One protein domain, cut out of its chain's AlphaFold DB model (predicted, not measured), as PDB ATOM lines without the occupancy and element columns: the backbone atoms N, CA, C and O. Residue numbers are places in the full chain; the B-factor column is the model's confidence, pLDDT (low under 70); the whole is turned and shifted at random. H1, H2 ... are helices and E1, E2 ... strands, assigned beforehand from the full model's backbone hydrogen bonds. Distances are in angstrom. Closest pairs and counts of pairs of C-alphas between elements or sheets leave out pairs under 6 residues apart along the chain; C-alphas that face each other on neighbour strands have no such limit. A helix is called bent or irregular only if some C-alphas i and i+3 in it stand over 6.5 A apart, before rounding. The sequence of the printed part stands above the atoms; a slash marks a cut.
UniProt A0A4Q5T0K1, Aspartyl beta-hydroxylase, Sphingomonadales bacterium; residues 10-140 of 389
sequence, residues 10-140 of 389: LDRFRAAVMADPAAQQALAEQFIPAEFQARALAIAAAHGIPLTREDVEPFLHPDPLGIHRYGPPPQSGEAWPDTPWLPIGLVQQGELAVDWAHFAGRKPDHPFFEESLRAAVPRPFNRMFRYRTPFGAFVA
ATOM      1  N   LEU A  10      36.555  25.541  20.169       87.56
ATOM      2  CA  LEU A  10      36.984  24.910  18.928       87.56
ATOM      3  C   LEU A  10      37.002  23.376  19.027       87.56
ATOM      4  O   LEU A  10      36.583  22.702  18.092       87.56
ATOM      5  N   ASP A  11      37.423  22.810  20.154       87.69
ATOM      6  CA  ASP A  11      37.438  21.363  20.383       87.69
ATOM      7  C   ASP A  11      36.018  20.796  20.506       87.69
ATOM      8  O   ASP A  11      35.728  19.729  19.963       87.69
ATOM      9  N   ARG A  12      35.097  21.535  21.140       90.56
ATOM     10  CA  ARG A  12      33.664  21.184  21.148       90.56
ATOM     11  C   ARG A  12      33.079  21.191  19.737       90.56
ATOM     12  O   ARG A  12      32.344  20.274  19.382       90.56
ATOM     13  N   PHE A  13      33.411  22.207  18.939       93.38
ATOM     14  CA  PHE A  13      32.974  22.293  17.547       93.38
ATOM     15  C   PHE A  13      33.539  21.147  16.702       93.38
ATOM     16  O   PHE A  13      32.794  20.495  15.976       93.38
ATOM     17  N   ARG A  14      34.832  20.839  16.860       91.56
ATOM     18  CA  ARG A  14      35.478  19.685  16.225       91.56
ATOM     19  C   ARG A  14      34.774  18.381  16.553       91.56
ATOM     20  O   ARG A  14      34.438  17.645  15.636       91.56
ATOM     21  N   ALA A  15      34.509  18.124  17.830       89.88
ATOM     22  CA  ALA A  15      33.814  16.915  18.252       89.88
ATOM     23  C   ALA A  15      32.400  16.816  17.654       89.88
ATOM     24  O   ALA A  15      32.013  15.739  17.210       89.88
ATOM     25  N   ALA A  16      31.654  17.927  17.601       92.62
ATOM     26  CA  ALA A  16      30.313  17.958  17.014       92.62
ATOM     27  C   ALA A  16      30.332  17.633  15.512       92.62
ATOM     28  O   ALA A  16      29.601  16.752  15.073       92.62
ATOM     29  N   VAL A  17      31.217  18.277  14.742       93.38
ATOM     30  CA  VAL A  17      31.349  18.016  13.298       93.38
ATOM     31  C   VAL A  17      31.838  16.591  13.036       93.38
ATOM     32  O   VAL A  17      31.285  15.896  12.196       93.38
ATOM     33  N   MET A  18      32.845  16.111  13.770       90.75
ATOM     34  CA  MET A  18      33.390  14.761  13.570       90.75
ATOM     35  C   MET A  18      32.394  13.644  13.923       90.75
ATOM     36  O   MET A  18      32.572  12.516  13.473       90.75
ATOM     37  N   ALA A  19      31.339  13.948  14.684       90.62
ATOM     38  CA  ALA A  19      30.236  13.033  14.972       90.62
ATOM     39  C   ALA A  19      29.074  13.114  13.956       90.62
ATOM     40  O   ALA A  19      28.165  12.289  14.025       90.62
ATOM     41  N   ASP A  20      29.090  14.079  13.027       92.44
ATOM     42  CA  ASP A  20      28.027  14.318  12.043       92.44
ATOM     43  C   ASP A  20      28.577  14.256  10.600       92.44
ATOM     44  O   ASP A  20      29.153  15.230  10.101       92.44
ATOM     45  N   PRO A  21      28.389  13.129   9.883       91.56
ATOM     46  CA  PRO A  21      28.833  12.987   8.495       91.56
ATOM     47  C   PRO A  21      28.252  14.036   7.533       91.56
ATOM     48  O   PRO A  21      28.924  14.430   6.578       91.56
ATOM     49  N   ALA A  22      27.033  14.533   7.776       91.69
ATOM     50  CA  ALA A  22      26.428  15.564   6.936       91.69
ATOM     51  C   ALA A  22      27.119  16.920   7.147       91.69
ATOM     52  O   ALA A  22      27.408  17.623   6.174       91.69
ATOM     53  N   ALA A  23      27.462  17.256   8.394       93.19
ATOM     54  CA  ALA A  23      28.269  18.435   8.706       93.19
ATOM     55  C   ALA A  23      29.679  18.341   8.097       93.19
ATOM     56  O   ALA A  23      30.180  19.330   7.553       93.19
ATOM     57  N   GLN A  24      30.305  17.157   8.138       93.69
ATOM     58  CA  GLN A  24      31.608  16.925   7.500       93.69
ATOM     59  C   GLN A  24      31.543  17.187   5.998       93.69
ATOM     60  O   GLN A  24      32.336  17.969   5.470       93.69
ATOM     61  N   GLN A  25      30.558  16.595   5.319       90.56
ATOM     62  CA  GLN A  25      30.380  16.768   3.883       90.56
ATOM     63  C   GLN A  25      30.115  18.238   3.521       90.56
ATOM     64  O   GLN A  25      30.793  18.781   2.646       90.56
ATOM     65  N   ALA A  26      29.219  18.918   4.243       90.94
ATOM     66  CA  ALA A  26      28.886  20.322   3.995       90.94
ATOM     67  C   ALA A  26      30.093  21.272   4.126       90.94
ATOM     68  O   ALA A  26      30.178  22.271   3.405       90.94
ATOM     69  N   LEU A  27      31.031  20.974   5.032       92.44
ATOM     70  CA  LEU A  27      32.254  21.761   5.218       92.44
ATOM     71  C   LEU A  27      33.391  21.352   4.270       92.44
ATOM     72  O   LEU A  27      34.269  22.166   3.982       92.44
ATOM     73  N   ALA A  28      33.407  20.109   3.792       89.12
ATOM     74  CA  ALA A  28      34.449  19.615   2.899       89.12
ATOM     75  C   ALA A  28      34.181  19.914   1.409       89.12
ATOM     76  O   ALA A  28      35.123  19.928   0.604       89.12
ATOM     77  N   GLU A  29      32.921  20.145   1.026       83.50
ATOM     78  CA  GLU A  29      32.509  20.483  -0.339       83.50
ATOM     79  C   GLU A  29      32.865  21.918  -0.742       83.50
ATOM     80  O   GLU A  29      32.479  22.858  -0.058       83.50
ATOM     81  N   GLN A  30      33.504  22.059  -1.916       74.12
ATOM     82  CA  GLN A  30      33.818  23.316  -2.625       74.12
ATOM     83  C   GLN A  30      34.441  24.421  -1.751       74.12
ATOM     84  O   GLN A  30      33.797  25.059  -0.926       74.12
ATOM     85  N   PHE A  31      35.725  24.710  -1.971       77.88
ATOM     86  CA  PHE A  31      36.410  25.703  -1.152       77.88
ATOM     87  C   PHE A  31      36.174  27.137  -1.643       77.88
ATOM     88  O   PHE A  31      36.813  27.591  -2.590       77.88
ATOM     89  N   ILE A  32      35.308  27.857  -0.927       85.44
ATOM     90  CA  ILE A  32      35.195  29.318  -0.956       85.44
ATOM     91  C   ILE A  32      35.324  29.805   0.500       85.44
ATOM     92  O   ILE A  32      34.482  29.433   1.319       85.44
ATOM     93  N   PRO A  33      36.347  30.609   0.867       86.25
ATOM     94  CA  PRO A  33      36.619  30.965   2.266       86.25
ATOM     95  C   PRO A  33      35.410  31.526   3.027       86.25
ATOM     96  O   PRO A  33      35.120  31.092   4.140       86.25
ATOM     97  N   ALA A  34      34.672  32.446   2.398       87.06
ATOM     98  CA  ALA A  34      33.488  33.064   2.990       87.06
ATOM     99  C   ALA A  34      32.358  32.050   3.227       87.06
ATOM    100  O   ALA A  34      31.697  32.091   4.263       87.06
ATOM    101  N   GLU A  35      32.161  31.109   2.298       91.00
ATOM    102  CA  GLU A  35      31.151  30.062   2.447       91.00
ATOM    103  C   GLU A  35      31.537  29.057   3.526       91.00
ATOM    104  O   GLU A  35      30.692  28.694   4.339       91.00
ATOM    105  N   PHE A  36      32.808  28.647   3.586       92.44
ATOM    106  CA  PHE A  36      33.290  27.748   4.635       92.44
ATOM    107  C   PHE A  36      33.060  28.355   6.023       92.44
ATOM    108  O   PHE A  36      32.489  27.700   6.894       92.44
ATOM    109  N   GLN A  37      33.444  29.622   6.221       93.56
ATOM    110  CA  GLN A  37      33.229  30.321   7.490       93.56
ATOM    111  C   GLN A  37      31.734  30.427   7.824       93.56
ATOM    112  O   GLN A  37      31.337  30.114   8.944       93.56
ATOM    113  N   ALA A  38      30.888  30.806   6.859       93.50
ATOM    114  CA  ALA A  38      29.443  30.903   7.070       93.50
ATOM    115  C   ALA A  38      28.814  29.553   7.457       93.50
ATOM    116  O   ALA A  38      28.042  29.490   8.415       93.50
ATOM    117  N   ARG A  39      29.181  28.465   6.765       95.19
ATOM    118  CA  ARG A  39      28.712  27.103   7.071       95.19
ATOM    119  C   ARG A  39      29.186  26.646   8.451       95.19
ATOM    120  O   ARG A  39      28.382  26.125   9.217       95.19
ATOM    121  N   ALA A  40      30.450  26.891   8.803       95.25
ATOM    122  CA  ALA A  40      30.998  26.519  10.108       95.25
ATOM    123  C   ALA A  40      30.254  27.212  11.259       95.25
ATOM    124  O   ALA A  40      29.870  26.558  12.227       95.25
ATOM    125  N   LEU A  41      29.985  28.514  11.126       96.31
ATOM    126  CA  LEU A  41      29.219  29.276  12.115       96.31
ATOM    127  C   LEU A  41      27.762  28.805  12.212       96.31
ATOM    128  O   LEU A  41      27.233  28.698  13.316       96.31
ATOM    129  N   ALA A  42      27.121  28.493  11.081       96.38
ATOM    130  CA  ALA A  42      25.753  27.977  11.066       96.38
ATOM    131  C   ALA A  42      25.647  26.613  11.771       96.38
ATOM    132  O   ALA A  42      24.753  26.416  12.593       96.38
ATOM    133  N   ILE A  43      26.593  25.705  11.507       96.25
ATOM    134  CA  ILE A  43      26.677  24.405  12.186       96.25
ATOM    135  C   ILE A  43      26.917  24.614  13.686       96.25
ATOM    136  O   ILE A  43      26.192  24.064  14.510       96.25
ATOM    137  N   ALA A  44      27.874  25.463  14.069       96.25
ATOM    138  CA  ALA A  44      28.145  25.747  15.477       96.25
ATOM    139  C   ALA A  44      26.908  26.290  16.212       96.25
ATOM    140  O   ALA A  44      26.589  25.816  17.305       96.25
ATOM    141  N   ALA A  45      26.178  27.221  15.592       96.31
ATOM    142  CA  ALA A  45      24.943  27.775  16.137       96.31
ATOM    143  C   ALA A  45      23.859  26.701  16.321       96.31
ATOM    144  O   ALA A  45      23.229  26.656  17.378       96.31
ATOM    145  N   ALA A  46      23.691  25.797  15.349       96.00
ATOM    146  CA  ALA A  46      22.752  24.676  15.446       96.00
ATOM    147  C   ALA A  46      23.073  23.726  16.619       96.00
ATOM    148  O   ALA A  46      22.164  23.146  17.207       96.00
ATOM    149  N   HIS A  47      24.348  23.623  17.010       94.69
ATOM    150  CA  HIS A  47      24.801  22.843  18.167       94.69
ATOM    151  C   HIS A  47      24.940  23.659  19.470       94.69
ATOM    152  O   HIS A  47      25.428  23.131  20.472       94.69
ATOM    153  N   GLY A  48      24.545  24.939  19.489       95.19
ATOM    154  CA  GLY A  48      24.687  25.804  20.669       95.19
ATOM    155  C   GLY A  48      26.146  26.052  21.079       95.19
ATOM    156  O   GLY A  48      26.457  26.195  22.266       95.19
ATOM    157  N   ILE A  49      27.066  26.050  20.112       96.00
ATOM    158  CA  ILE A  49      28.499  26.272  20.315       96.00
ATOM    159  C   ILE A  49      28.821  27.721  19.922       96.00
ATOM    160  O   ILE A  49      28.566  28.099  18.778       96.00
ATOM    161  N   PRO A  50      29.390  28.546  20.823       95.12
ATOM    162  CA  PRO A  50      29.664  29.958  20.554       95.12
ATOM    163  C   PRO A  50      30.945  30.142  19.718       95.12
ATOM    164  O   PRO A  50      31.895  30.773  20.170       95.12
ATOM    165  N   LEU A  51      30.992  29.545  18.523       95.06
ATOM    166  CA  LEU A  51      32.108  29.671  17.582       95.06
ATOM    167  C   LEU A  51      32.097  31.064  16.940       95.06
ATOM    168  O   LEU A  51      31.057  31.531  16.472       95.06
ATOM    169  N   THR A  52      33.251  31.718  16.894       94.31
ATOM    170  CA  THR A  52      33.423  33.043  16.290       94.31
ATOM    171  C   THR A  52      34.149  32.960  14.947       94.31
ATOM    172  O   THR A  52      34.685  31.922  14.562       94.31
ATOM    173  N   ARG A  53      34.184  34.073  14.202       92.06
ATOM    174  CA  ARG A  53      34.973  34.161  12.959       92.06
ATOM    175  C   ARG A  53      36.469  34.002  13.218       92.06
ATOM    176  O   ARG A  53      37.143  33.341  12.434       92.06
ATOM    177  N   GLU A  54      36.956  34.567  14.322       90.19
ATOM    178  CA  GLU A  54      38.363  34.506  14.734       90.19
ATOM    179  C   GLU A  54      38.813  33.072  15.033       90.19
ATOM    180  O   GLU A  54      39.955  32.725  14.754       90.19
ATOM    181  N   ASP A  55      37.905  32.208  15.501       89.62
ATOM    182  CA  ASP A  55      38.199  30.784  15.716       89.62
ATOM    183  C   ASP A  55      38.420  30.012  14.400       89.62
ATOM    184  O   ASP A  55      39.094  28.980  14.392       89.62
ATOM    185  N   VAL A  56      37.843  30.480  13.286       90.25
ATOM    186  CA  VAL A  56      37.878  29.802  11.975       90.25
ATOM    187  C   VAL A  56      38.949  30.386  11.051       90.25
ATOM    188  O   VAL A  56      39.556  29.646  10.275       90.25
ATOM    189  N   GLU A  57      39.198  31.694  11.141       90.06
ATOM    190  CA  GLU A  57      40.126  32.451  10.289       90.06
ATOM    191  C   GLU A  57      41.503  31.779  10.095       90.06
ATOM    192  O   GLU A  57      41.952  31.693   8.947       90.06
ATOM    193  N   PRO A  58      42.153  31.203  11.134       87.50
ATOM    194  CA  PRO A  58      43.464  30.569  10.982       87.50
ATOM    195  C   PRO A  58      43.485  29.380  10.015       87.50
ATOM    196  O   PRO A  58      44.552  29.019   9.531       87.50
ATOM    197  N   PHE A  59      42.338  28.753   9.739       87.50
ATOM    198  CA  PHE A  59      42.244  27.570   8.878       87.50
ATOM    199  C   PHE A  59      41.890  27.910   7.424       87.50
ATOM    200  O   PHE A  59      42.038  27.061   6.538       87.50
ATOM    201  N   LEU A  60      41.436  29.137   7.148       87.06
ATOM    202  CA  LEU A  60      41.021  29.558   5.806       87.06
ATOM    203  C   LEU A  60      42.217  29.759   4.870       87.06
ATOM    204  O   LEU A  60      42.134  29.460   3.676       87.06
ATOM    205  N   HIS A  61      43.352  30.194   5.411       82.69
ATOM    206  CA  HIS A  61      44.522  30.567   4.619       82.69
ATOM    207  C   HIS A  61      45.536  29.429   4.494       82.69
ATOM    208  O   HIS A  61      45.659  28.612   5.407       82.69
ATOM    209  N   PRO A  62      46.261  29.338   3.361       75.06
ATOM    210  CA  PRO A  62      47.403  28.444   3.227       75.06
ATOM    211  C   PRO A  62      48.369  28.559   4.396       75.06
ATOM    212  O   PRO A  62      48.662  29.653   4.864       75.06
ATOM    213  N   ASP A  63      48.897  27.411   4.806       71.94
ATOM    214  CA  ASP A  63      49.944  27.302   5.812       71.94
ATOM    215  C   ASP A  63      51.262  26.944   5.116       71.94
ATOM    216  O   ASP A  63      51.654  25.774   5.079       71.94
ATOM    217  N   PRO A  64      51.932  27.929   4.487       71.38
ATOM    218  CA  PRO A  64      53.147  27.681   3.716       71.38
ATOM    219  C   PRO A  64      54.307  27.200   4.593       71.38
ATOM    220  O   PRO A  64      55.242  26.585   4.090       71.38
ATOM    221  N   LEU A  65      54.255  27.470   5.900       69.50
ATOM    222  CA  LEU A  65      55.274  27.067   6.868       69.50
ATOM    223  C   LEU A  65      54.965  25.701   7.512       69.50
ATOM    224  O   LEU A  65      55.794  25.153   8.247       69.50
ATOM    225  N   GLY A  66      53.791  25.130   7.227       67.50
ATOM    226  CA  GLY A  66      53.335  23.867   7.796       67.50
ATOM    227  C   GLY A  66      53.256  23.915   9.321       67.50
ATOM    228  O   GLY A  66      53.570  22.919   9.971       67.50
ATOM    229  N   ILE A  67      52.924  25.064   9.908       66.88
ATOM    230  CA  ILE A  67      52.857  25.261  11.358       66.88
ATOM    231  C   ILE A  67      51.723  24.430  11.972       66.88
ATOM    232  O   ILE A  67      51.860  23.935  13.091       66.88
ATOM    233  N   HIS A  68      50.635  24.177  11.239       65.06
ATOM    234  CA  HIS A  68      49.498  23.394  11.725       65.06
ATOM    235  C   HIS A  68      49.876  21.960  12.123       65.06
ATOM    236  O   HIS A  68      49.211  21.371  12.979       65.06
ATOM    237  N   ARG A  69      50.968  21.392  11.589       62.19
ATOM    238  CA  ARG A  69      51.469  20.070  12.019       62.19
ATOM    239  C   ARG A  69      51.945  20.048  13.475       62.19
ATOM    240  O   ARG A  69      51.960  18.980  14.073       62.19
ATOM    241  N   TYR A  70      52.291  21.210  14.033       59.88
ATOM    242  CA  TYR A  70      52.642  21.399  15.444       59.88
ATOM    243  C   TYR A  70      51.432  21.766  16.319       59.88
ATOM    244  O   TYR A  70      51.576  21.943  17.526       59.88
ATOM    245  N   GLY A  71      50.238  21.891  15.726       62.34
ATOM    246  CA  GLY A  71      48.987  22.039  16.468       62.34
ATOM    247  C   GLY A  71      48.647  20.791  17.298       62.34
ATOM    248  O   GLY A  71      49.292  19.754  17.132       62.34
ATOM    249  N   PRO A  72      47.601  20.848  18.144       61.38
ATOM    250  CA  PRO A  72      47.218  19.750  19.039       61.38
ATOM    251  C   PRO A  72      47.048  18.429  18.276       61.38
ATOM    252  O   PRO A  72      46.605  18.466  17.128       61.38
ATOM    253  N   PRO A  73      47.392  17.273  18.871       63.84
ATOM    254  CA  PRO A  73      47.377  15.996  18.164       63.84
ATOM    255  C   PRO A  73      46.011  15.734  17.508       63.84
ATOM    256  O   PRO A  73      44.986  16.185  18.028       63.84
ATOM    257  N   PRO A  74      45.982  15.051  16.350       71.81
ATOM    258  CA  PRO A  74      44.733  14.731  15.665       71.81
ATOM    259  C   PRO A  74      43.789  13.943  16.577       71.81
ATOM    260  O   PRO A  74      44.228  13.286  17.523       71.81
ATOM    261  N   GLN A  75      42.491  13.977  16.271       73.38
ATOM    262  CA  GLN A  75      41.554  13.089  16.944       73.38
ATOM    263  C   GLN A  75      41.927  11.649  16.591       73.38
ATOM    264  O   GLN A  75      41.917  11.265  15.419       73.38
ATOM    265  N   SER A  76      42.273  10.870  17.610       76.44
ATOM    266  CA  SER A  76      42.517   9.443  17.456       76.44
ATOM    267  C   SER A  76      41.205   8.681  17.596       76.44
ATOM    268  O   SER A  76      40.470   8.899  18.560       76.44
ATOM    269  N   GLY A  77      40.927   7.777  16.661       81.56
ATOM    270  CA  GLY A  77      39.827   6.820  16.767       81.56
ATOM    271  C   GLY A  77      40.295   5.391  16.503       81.56
ATOM    272  O   GLY A  77      41.255   5.163  15.767       81.56
ATOM    273  N   GLU A  78      39.620   4.424  17.126       87.06
ATOM    274  CA  GLU A  78      39.939   2.991  17.016       87.06
ATOM    275  C   GLU A  78      39.321   2.324  15.774       87.06
ATOM    276  O   GLU A  78      39.607   1.168  15.485       87.06
ATOM    277  N   ALA A  79      38.501   3.051  15.017       90.25
ATOM    278  CA  ALA A  79      37.917   2.591  13.763       90.25
ATOM    279  C   ALA A  79      38.407   3.438  12.585       90.25
ATOM    280  O   ALA A  79      38.855   4.581  12.749       90.25
ATOM    281  N   TRP A  80      38.301   2.882  11.379       93.31
ATOM    282  CA  TRP A  80      38.439   3.674  10.165       93.31
ATOM    283  C   TRP A  80      37.328   4.730  10.101       93.31
ATOM    284  O   TRP A  80      36.185   4.412  10.429       93.31
ATOM    285  N   PRO A  81      37.646   5.964   9.678       91.94
ATOM    286  CA  PRO A  81      36.624   6.962   9.404       91.94
ATOM    287  C   PRO A  81      35.822   6.574   8.148       91.94
ATOM    288  O   PRO A  81      36.242   5.703   7.376       91.94
ATOM    289  N   ASP A  82      34.681   7.232   7.936       89.38
ATOM    290  CA  ASP A  82      33.776   6.957   6.813       89.38
ATOM    291  C   ASP A  82      34.445   7.123   5.434       89.38
ATOM    292  O   ASP A  82      35.526   7.693   5.290       89.38
ATOM    293  N   THR A  83      33.787   6.630   4.381       87.81
ATOM    294  CA  THR A  83      34.355   6.517   3.024       87.81
ATOM    295  C   THR A  83      34.935   7.798   2.405       87.81
ATOM    296  O   THR A  83      35.892   7.657   1.643       87.81
ATOM    297  N   PRO A  84      34.475   9.032   2.708       91.31
ATOM    298  CA  PRO A  84      35.116  10.240   2.185       91.31
ATOM    299  C   PRO A  84      36.529  10.484   2.732       91.31
ATOM    300  O   PRO A  84      37.254  11.311   2.178       91.31
ATOM    301  N   TRP A  85      36.916   9.808   3.813       92.94
ATOM    302  CA  TRP A  85      38.255   9.866   4.379       92.94
ATOM    303  C   TRP A  85      39.137   8.767   3.792       92.94
ATOM    304  O   TRP A  85      38.829   7.578   3.905       92.94
ATOM    305  N   LEU A  86      40.281   9.160   3.235       93.75
ATOM    306  CA  LEU A  86      41.289   8.236   2.718       93.75
ATOM    307  C   LEU A  86      42.586   8.363   3.526       93.75
ATOM    308  O   LEU A  86      42.899   9.460   4.007       93.75
ATOM    309  N   PRO A  87      43.339   7.263   3.697       94.69
ATOM    310  CA  PRO A  87      44.611   7.316   4.395       94.69
ATOM    311  C   PRO A  87      45.619   8.084   3.535       94.69
ATOM    312  O   PRO A  87      45.714   7.877   2.325       94.69
ATOM    313  N   ILE A  88      46.372   8.985   4.160       92.56
ATOM    314  CA  ILE A  88      47.320   9.870   3.465       92.56
ATOM    315  C   ILE A  88      48.776   9.567   3.798       92.56
ATOM    316  O   ILE A  88      49.666   9.985   3.062       92.56
ATOM    317  N   GLY A  89      49.028   8.813   4.868       91.88
ATOM    318  CA  GLY A  89      50.373   8.364   5.189       91.88
ATOM    319  C   GLY A  89      50.511   7.751   6.572       91.88
ATOM    320  O   GLY A  89      49.612   7.817   7.412       91.88
ATOM    321  N   LEU A  90      51.673   7.147   6.785       92.44
ATOM    322  CA  LEU A  90      52.135   6.632   8.058       92.44
ATOM    323  C   LEU A  90      52.831   7.740   8.837       92.44
ATOM    324  O   LEU A  90      53.535   8.582   8.281       92.44
ATOM    325  N   VAL A  91      52.670   7.697  10.153       90.44
ATOM    326  CA  VAL A  91      53.271   8.659  11.070       90.44
ATOM    327  C   VAL A  91      53.782   7.952  12.315       90.44
ATOM    328  O   VAL A  91      53.086   7.132  12.909       90.44
ATOM    329  N   GLN A  92      55.008   8.293  12.714       87.31
ATOM    330  CA  GLN A  92      55.637   7.820  13.944       87.31
ATOM    331  C   GLN A  92      55.774   8.998  14.917       87.31
ATOM    332  O   GLN A  92      56.767   9.721  14.909       87.31
ATOM    333  N   GLN A  93      54.754   9.214  15.748       77.31
ATOM    334  CA  GLN A  93      54.752  10.223  16.815       77.31
ATOM    335  C   GLN A  93      54.327   9.545  18.121       77.31
ATOM    336  O   GLN A  93      53.154   9.549  18.481       77.31
ATOM    337  N   GLY A  94      55.290   8.912  18.797       83.06
ATOM    338  CA  GLY A  94      55.015   7.933  19.849       83.06
ATOM    339  C   GLY A  94      54.825   6.554  19.225       83.06
ATOM    340  O   GLY A  94      55.811   5.905  18.878       83.06
ATOM    341  N   GLU A  95      53.576   6.143  19.032       87.19
ATOM    342  CA  GLU A  95      53.223   4.889  18.359       87.19
ATOM    343  C   GLU A  95      53.058   5.078  16.844       87.19
ATOM    344  O   GLU A  95      52.826   6.190  16.358       87.19
ATOM    345  N   LEU A  96      53.187   3.979  16.095       92.75
ATOM    346  CA  LEU A  96      52.914   3.981  14.662       92.75
ATOM    347  C   LEU A  96      51.414   4.177  14.436       92.75
ATOM    348  O   LEU A  96      50.587   3.513  15.066       92.75
ATOM    349  N   ALA A  97      51.059   5.057  13.508       93.56
ATOM    350  CA  ALA A  97      49.675   5.341  13.164       93.56
ATOM    351  C   ALA A  97      49.518   5.691  11.682       93.56
ATOM    352  O   ALA A  97      50.500   5.870  10.957       93.56
ATOM    353  N   VAL A  98      48.264   5.796  11.248       94.69
ATOM    354  CA  VAL A  98      47.870   6.234   9.909       94.69
ATOM    355  C   VAL A  98      47.075   7.529  10.024       94.69
ATOM    356  O   VAL A  98      46.078   7.582  10.749       94.69
ATOM    357  N   ASP A  99      47.524   8.563   9.317       93.75
ATOM    358  CA  ASP A  99      46.795   9.822   9.163       93.75
ATOM    359  C   ASP A  99      45.808   9.735   7.998       93.75
ATOM    360  O   ASP A  99      46.063   9.075   6.985       93.75
ATOM    361  N   TRP A 100      44.692  10.449   8.133       93.94
ATOM    362  CA  TRP A 100      43.613  10.502   7.153       93.94
ATOM    363  C   TRP A 100      43.310  11.944   6.741       93.94
ATOM    364  O   TRP A 100      43.444  12.873   7.538       93.94
ATOM    365  N   ALA A 101      42.828  12.115   5.511       92.44
ATOM    366  CA  ALA A 101      42.238  13.364   5.033       92.44
ATOM    367  C   ALA A 101      40.890  13.094   4.368       92.44
ATOM    368  O   ALA A 101      40.682  12.039   3.771       92.44
ATOM    369  N   HIS A 102      39.994  14.071   4.441       92.69
ATOM    370  CA  HIS A 102      38.684  14.047   3.811       92.69
ATOM    371  C   HIS A 102      38.761  14.572   2.371       92.69
ATOM    372  O   HIS A 102      39.210  15.695   2.116       92.69
ATOM    373  N   PHE A 103      38.279  13.780   1.416       90.44
ATOM    374  CA  PHE A 103      38.322  14.067  -0.022       90.44
ATOM    375  C   PHE A 103      37.021  14.687  -0.551       90.44
ATOM    376  O   PHE A 103      36.977  15.130  -1.702       90.44
ATOM    377  N   ALA A 104      35.990  14.799   0.295       87.94
ATOM    378  CA  ALA A 104      34.652  15.300  -0.055       87.94
ATOM    379  C   ALA A 104      33.960  14.437  -1.120       87.94
ATOM    380  O   ALA A 104      33.341  14.956  -2.046       87.94
ATOM    381  N   GLY A 105      34.154  13.116  -1.035       82.38
ATOM    382  CA  GLY A 105      33.617  12.148  -1.996       82.38
ATOM    383  C   GLY A 105      34.264  12.194  -3.385       82.38
ATOM    384  O   GLY A 105      33.816  11.491  -4.286       82.38
ATOM    385  N   ARG A 106      35.312  13.008  -3.588       81.88
ATOM    386  CA  ARG A 106      36.049  13.038  -4.857       81.88
ATOM    387  C   ARG A 106      36.913  11.794  -4.993       81.88
ATOM    388  O   ARG A 106      37.624  11.425  -4.059       81.88
ATOM    389  N   LYS A 107      36.878  11.197  -6.181       79.62
ATOM    390  CA  LYS A 107      37.727  10.058  -6.520       79.62
ATOM    391  C   LYS A 107      39.190  10.512  -6.604       79.62
ATOM    392  O   LYS A 107      39.440  11.621  -7.074       79.62
ATOM    393  N   PRO A 108      40.155   9.678  -6.196       78.44
ATOM    394  CA  PRO A 108      41.557   9.890  -6.527       78.44
ATOM    395  C   PRO A 108      41.803   9.463  -7.985       78.44
ATOM    396  O   PRO A 108      42.401   8.424  -8.244       78.44
ATOM    397  N   ASP A 109      41.272  10.226  -8.941       72.81
ATOM    398  CA  ASP A 109      41.296   9.936 -10.385       72.81
ATOM    399  C   ASP A 109      42.471  10.592 -11.132       72.81
ATOM    400  O   ASP A 109      42.623  10.433 -12.346       72.81
ATOM    401  N   HIS A 110      43.343  11.287 -10.405       74.06
ATOM    402  CA  HIS A 110      44.562  11.857 -10.960       74.06
ATOM    403  C   HIS A 110      45.580  10.774 -11.380       74.06
ATOM    404  O   HIS A 110      45.657   9.714 -10.752       74.06
ATOM    405  N   PRO A 111      46.453  11.056 -12.373       69.31
ATOM    406  CA  PRO A 111      47.529  10.149 -12.793       69.31
ATOM    407  C   PRO A 111      48.477   9.709 -11.663       69.31
ATOM    408  O   PRO A 111      49.132   8.667 -11.778       69.31
ATOM    409  N   PHE A 112      48.546  10.502 -10.588       77.31
ATOM    410  CA  PHE A 112      49.287  10.223  -9.362       77.31
ATOM    411  C   PHE A 112      48.442  10.593  -8.136       77.31
ATOM    412  O   PHE A 112      47.870  11.683  -8.065       77.31
ATOM    413  N   PHE A 113      48.414   9.722  -7.126       81.69
ATOM    414  CA  PHE A 113      47.679   9.952  -5.877       81.69
ATOM    415  C   PHE A 113      48.129  11.231  -5.157       81.69
ATOM    416  O   PHE A 113      47.317  11.952  -4.585       81.69
ATOM    417  N   GLU A 114      49.417  11.554  -5.251       83.75
ATOM    418  CA  GLU A 114      50.009  12.775  -4.707       83.75
ATOM    419  C   GLU A 114      49.311  14.055  -5.211       83.75
ATOM    420  O   GLU A 114      49.164  15.020  -4.467       83.75
ATOM    421  N   GLU A 115      48.816  14.081  -6.451       82.75
ATOM    422  CA  GLU A 115      48.047  15.225  -6.965       82.75
ATOM    423  C   GLU A 115      46.687  15.345  -6.271       82.75
ATOM    424  O   GLU A 115      46.272  16.444  -5.894       82.75
ATOM    425  N   SER A 116      46.045  14.203  -6.004       85.06
ATOM    426  CA  SER A 116      44.805  14.146  -5.226       85.06
ATOM    427  C   SER A 116      45.037  14.656  -3.797       85.06
ATOM    428  O   SER A 116      44.229  15.427  -3.275       85.06
ATOM    429  N   LEU A 117      46.179  14.308  -3.186       86.50
ATOM    430  CA  LEU A 117      46.587  14.826  -1.876       86.50
ATOM    431  C   LEU A 117      46.825  16.336  -1.896       86.50
ATOM    432  O   LEU A 117      46.279  17.043  -1.049       86.50
ATOM    433  N   ARG A 118      47.570  16.858  -2.878       85.31
ATOM    434  CA  ARG A 118      47.811  18.306  -3.026       85.31
ATOM    435  C   ARG A 118      46.518  19.099  -3.210       85.31
ATOM    436  O   ARG A 118      46.455  20.250  -2.791       85.31
ATOM    437  N   ALA A 119      45.484  18.497  -3.795       83.31
ATOM    438  CA  ALA A 119      44.169  19.116  -3.939       83.31
ATOM    439  C   ALA A 119      43.275  18.984  -2.688       83.31
ATOM    440  O   ALA A 119      42.346  19.782  -2.510       83.31
ATOM    441  N   ALA A 120      43.491  17.967  -1.847       85.81
ATOM    442  CA  ALA A 120      42.655  17.667  -0.683       85.81
ATOM    443  C   ALA A 120      43.224  18.228   0.630       85.81
ATOM    444  O   ALA A 120      42.508  18.910   1.365       85.81
ATOM    445  N   VAL A 121      44.501  17.976   0.924       85.81
ATOM    446  CA  VAL A 121      45.149  18.307   2.206       85.81
ATOM    447  C   VAL A 121      45.122  19.809   2.516       85.81
ATOM    448  O   VAL A 121      44.807  20.164   3.651       85.81
ATOM    449  N   PRO A 122      45.350  20.727   1.555       85.06
ATOM    450  CA  PRO A 122      45.288  22.155   1.840       85.06
ATOM    451  C   PRO A 122      43.867  22.698   2.033       85.06
ATOM    452  O   PRO A 122      43.723  23.900   2.207       85.06
ATOM    453  N   ARG A 123      42.794  21.903   1.966       87.25
ATOM    454  CA  ARG A 123      41.440  22.441   2.193       87.25
ATOM    455  C   ARG A 123      41.266  22.836   3.666       87.25
ATOM    456  O   ARG A 123      41.759  22.109   4.528       87.25
ATOM    457  N   PRO A 124      40.518  23.910   3.984       89.25
ATOM    458  CA  PRO A 124      40.301  24.331   5.372       89.25
ATOM    459  C   PRO A 124      39.763  23.218   6.261       89.25
ATOM    460  O   PRO A 124      40.194  23.094   7.402       89.25
ATOM    461  N   PHE A 125      38.894  22.360   5.713       91.81
ATOM    462  CA  PHE A 125      38.410  21.178   6.412       91.81
ATOM    463  C   PHE A 125      39.570  20.325   6.952       91.81
ATOM    464  O   PHE A 125      39.659  20.113   8.150       91.81
ATOM    465  N   ASN A 126      40.522  19.923   6.108       90.38
ATOM    466  CA  ASN A 126      41.649  19.074   6.521       90.38
ATOM    467  C   ASN A 126      42.700  19.800   7.382       90.38
ATOM    468  O   ASN A 126      43.517  19.154   8.037       90.38
ATOM    469  N   ARG A 127      42.687  21.140   7.418       87.31
ATOM    470  CA  ARG A 127      43.488  21.920   8.381       87.31
ATOM    471  C   ARG A 127      42.825  21.973   9.757       87.31
ATOM    472  O   ARG A 127      43.511  21.934  10.777       87.31
ATOM    473  N   MET A 128      41.498  22.082   9.783       88.19
ATOM    474  CA  MET A 128      40.707  22.248  11.000       88.19
ATOM    475  C   MET A 128      40.381  20.911  11.674       88.19
ATOM    476  O   MET A 128      40.395  20.834  12.906       88.19
ATOM    477  N   PHE A 129      40.137  19.872  10.877       89.31
ATOM    478  CA  PHE A 129      39.784  18.520  11.289       89.31
ATOM    479  C   PHE A 129      40.862  17.551  10.809       89.31
ATOM    480  O   PHE A 129      41.212  17.514   9.631       89.31
ATOM    481  N   ARG A 130      41.397  16.763  11.738       86.38
ATOM    482  CA  ARG A 130      42.408  15.746  11.458       86.38
ATOM    483  C   ARG A 130      42.016  14.468  12.169       86.38
ATOM    484  O   ARG A 130      41.633  14.523  13.339       86.38
ATOM    485  N   TYR A 131      42.160  13.348  11.476       91.19
ATOM    486  CA  TYR A 131      41.822  12.037  12.006       91.19
ATOM    487  C   TYR A 131      43.019  11.101  11.892       91.19
ATOM    488  O   TYR A 131      43.707  11.077  10.869       91.19
ATOM    489  N   ARG A 132      43.263  10.338  12.957       92.75
ATOM    490  CA  ARG A 132      44.361   9.377  13.053       92.75
ATOM    491  C   ARG A 132      43.846   8.050  13.586       92.75
ATOM    492  O   ARG A 132      43.074   8.010  14.540       92.75
ATOM    493  N   THR A 133      44.331   6.958  13.012       94.62
ATOM    494  CA  THR A 133      44.071   5.607  13.523       94.62
ATOM    495  C   THR A 133      45.390   4.990  13.981       94.62
ATOM    496  O   THR A 133      46.326   4.939  13.177       94.62
ATOM    497  N   PRO A 134      45.508   4.515  15.236       94.31
ATOM    498  CA  PRO A 134      46.661   3.726  15.666       94.31
ATOM    499  C   PRO A 134      46.882   2.536  14.730       94.31
ATOM    500  O   PRO A 134      45.920   1.915  14.280       94.31
ATOM    501  N   PHE A 135      48.132   2.184  14.432       94.44
ATOM    502  CA  PHE A 135      48.425   1.181  13.405       94.44
ATOM    503  C   PHE A 135      47.805  -0.187  13.713       94.44
ATOM    504  O   PHE A 135      47.266  -0.826  12.816       94.44
ATOM    505  N   GLY A 136      47.802  -0.601  14.987       93.75
ATOM    506  CA  GLY A 136      47.142  -1.837  15.417       93.75
ATOM    507  C   GLY A 136      45.646  -1.850  15.093       93.75
ATOM    508  O   GLY A 136      45.153  -2.821  14.533       93.75
ATOM    509  N   ALA A 137      44.948  -0.743  15.359       94.31
ATOM    510  CA  ALA A 137      43.540  -0.570  15.005       94.31
ATOM    511  C   ALA A 137      43.329  -0.474  13.484       94.31
ATOM    512  O   ALA A 137      42.339  -0.970  12.954       94.31
ATOM    513  N   PHE A 138      44.282   0.116  12.757       95.38
ATOM    514  CA  PHE A 138      44.215   0.229  11.302       95.38
ATOM    515  C   PHE A 138      44.249  -1.137  10.605       95.38
ATOM    516  O   PHE A 138      43.537  -1.323   9.622       95.38
ATOM    517  N   VAL A 139      45.052  -2.078  11.110       95.31
ATOM    518  CA  VAL A 139      45.184  -3.438  10.554       95.31
ATOM    519  C   VAL A 139      44.253  -4.463  11.211       95.31
ATOM    520  O   VAL A 139      44.269  -5.627  10.823       95.31
ATOM    521  N   ALA A 140      43.457  -4.044  12.199       91.56
ATOM    522  CA  ALA A 140      42.530  -4.903  12.931       91.56
ATOM    523  C   ALA A 140      41.324  -5.437  12.130       91.56
ATOM    524  O   ALA A 140      40.830  -6.502  12.512       91.56
TER     525      ALA A 140
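AT A GLANCE: This is residues 10 to 140 of the 389 residues of the protein "Aspartyl beta-hydroxylase" of Sphingomonadales bacterium (UniProt A0A4Q5T0K1). A cluster of four helices, H1 to H4, makes one end of the domain and a small, strongly twisted sheet, E1 to E3, the other, with the short helix H7 in the middle between them. H8 packs on the sheet, H6 grazes it, and residues 75 to 76, in a long unnamed stretch, pair with E3. The printed part has 131 residues with eight named helices and three named strands, in the order H1 H2 H3 H4 H5 E1 E2 H6 H7 E3 H8; the sheet runs E1 E2 E3, antiparallel throughout, and the class is mixed, helices and strands. The whole is compact and rounded, with a radius of gyration of the C-alphas of 14.5 A and spans of 38 by 31 by 29 A.

IN THESE COORDINATES: H1, residues 10 to 18, begins with C-alpha 10 at (36.984, 24.910, 18.928) and is 12.0 A long. H2 is residues 21 to 28, H3 residues 33 to 46 with 20.1 A, H4 residues 53 to 60 and H5 residues 67 to 70. H4 is irregular: C-alphas 55 and 58 are 7.1 A apart. E1, residues 85 to 93, begins at (38.255, 9.866, 4.379), is 20.7 A long and bends by 63 degrees at residue 89. E2, residues 95 to 102, is 22.5 A long. H6 is residues 113 to 120, H7 residues 124 to 128, E3 residues 131 to 134 and H8 residues 135 to 138, ending at (44.215, 0.229, 11.302).

HOW THE PARTS SIT: H2 is the hub, touching H1, H3 and H7. H1 and H2 only just touch, with 3 pairs of C-alphas within 8 A, and only at the corner; the closest C-alphas are those of Val 17 and Ala 23, 5.5 A. H2 and H3 form a helical hairpin, a shallow tilt of 25 degrees, opposite ways, closest at the C-alphas of Leu 27 and Phe 36, 6.1 A. H4 touches H7, the C-alphas of Phe 59 and Pro 124 being closest at 5.2 A. E1 and E2 form an antiparallel hairpin, with N 88 and O 99 within hydrogen-bond range at 2.8 A. E2 and E3 are antiparallel, with N 98 and O 133 at 2.9 A. H6 and H7 only graze the sheet; H8 is on it at a height over the sheet of 7.4 A. H5 and H6 are apart. Every O i to N i+4 pair is within range in H1, H2, H3, H6 and H7; H4 has 1 of 4, and 3 of 5 O i to N i+3 pairs, while H5 and H8 are too short for an i+4 pair.

THE WHOLE: The C-alphas of Gly 48 and Pro 111, the two farthest apart, are 43.4 A from each other. The printed part has no cut, and the link from H5 to E1, 14 residues, is long. Mean pLDDT of the printed part is 86.9; residues 65 to 73 and residue 111 are under 70.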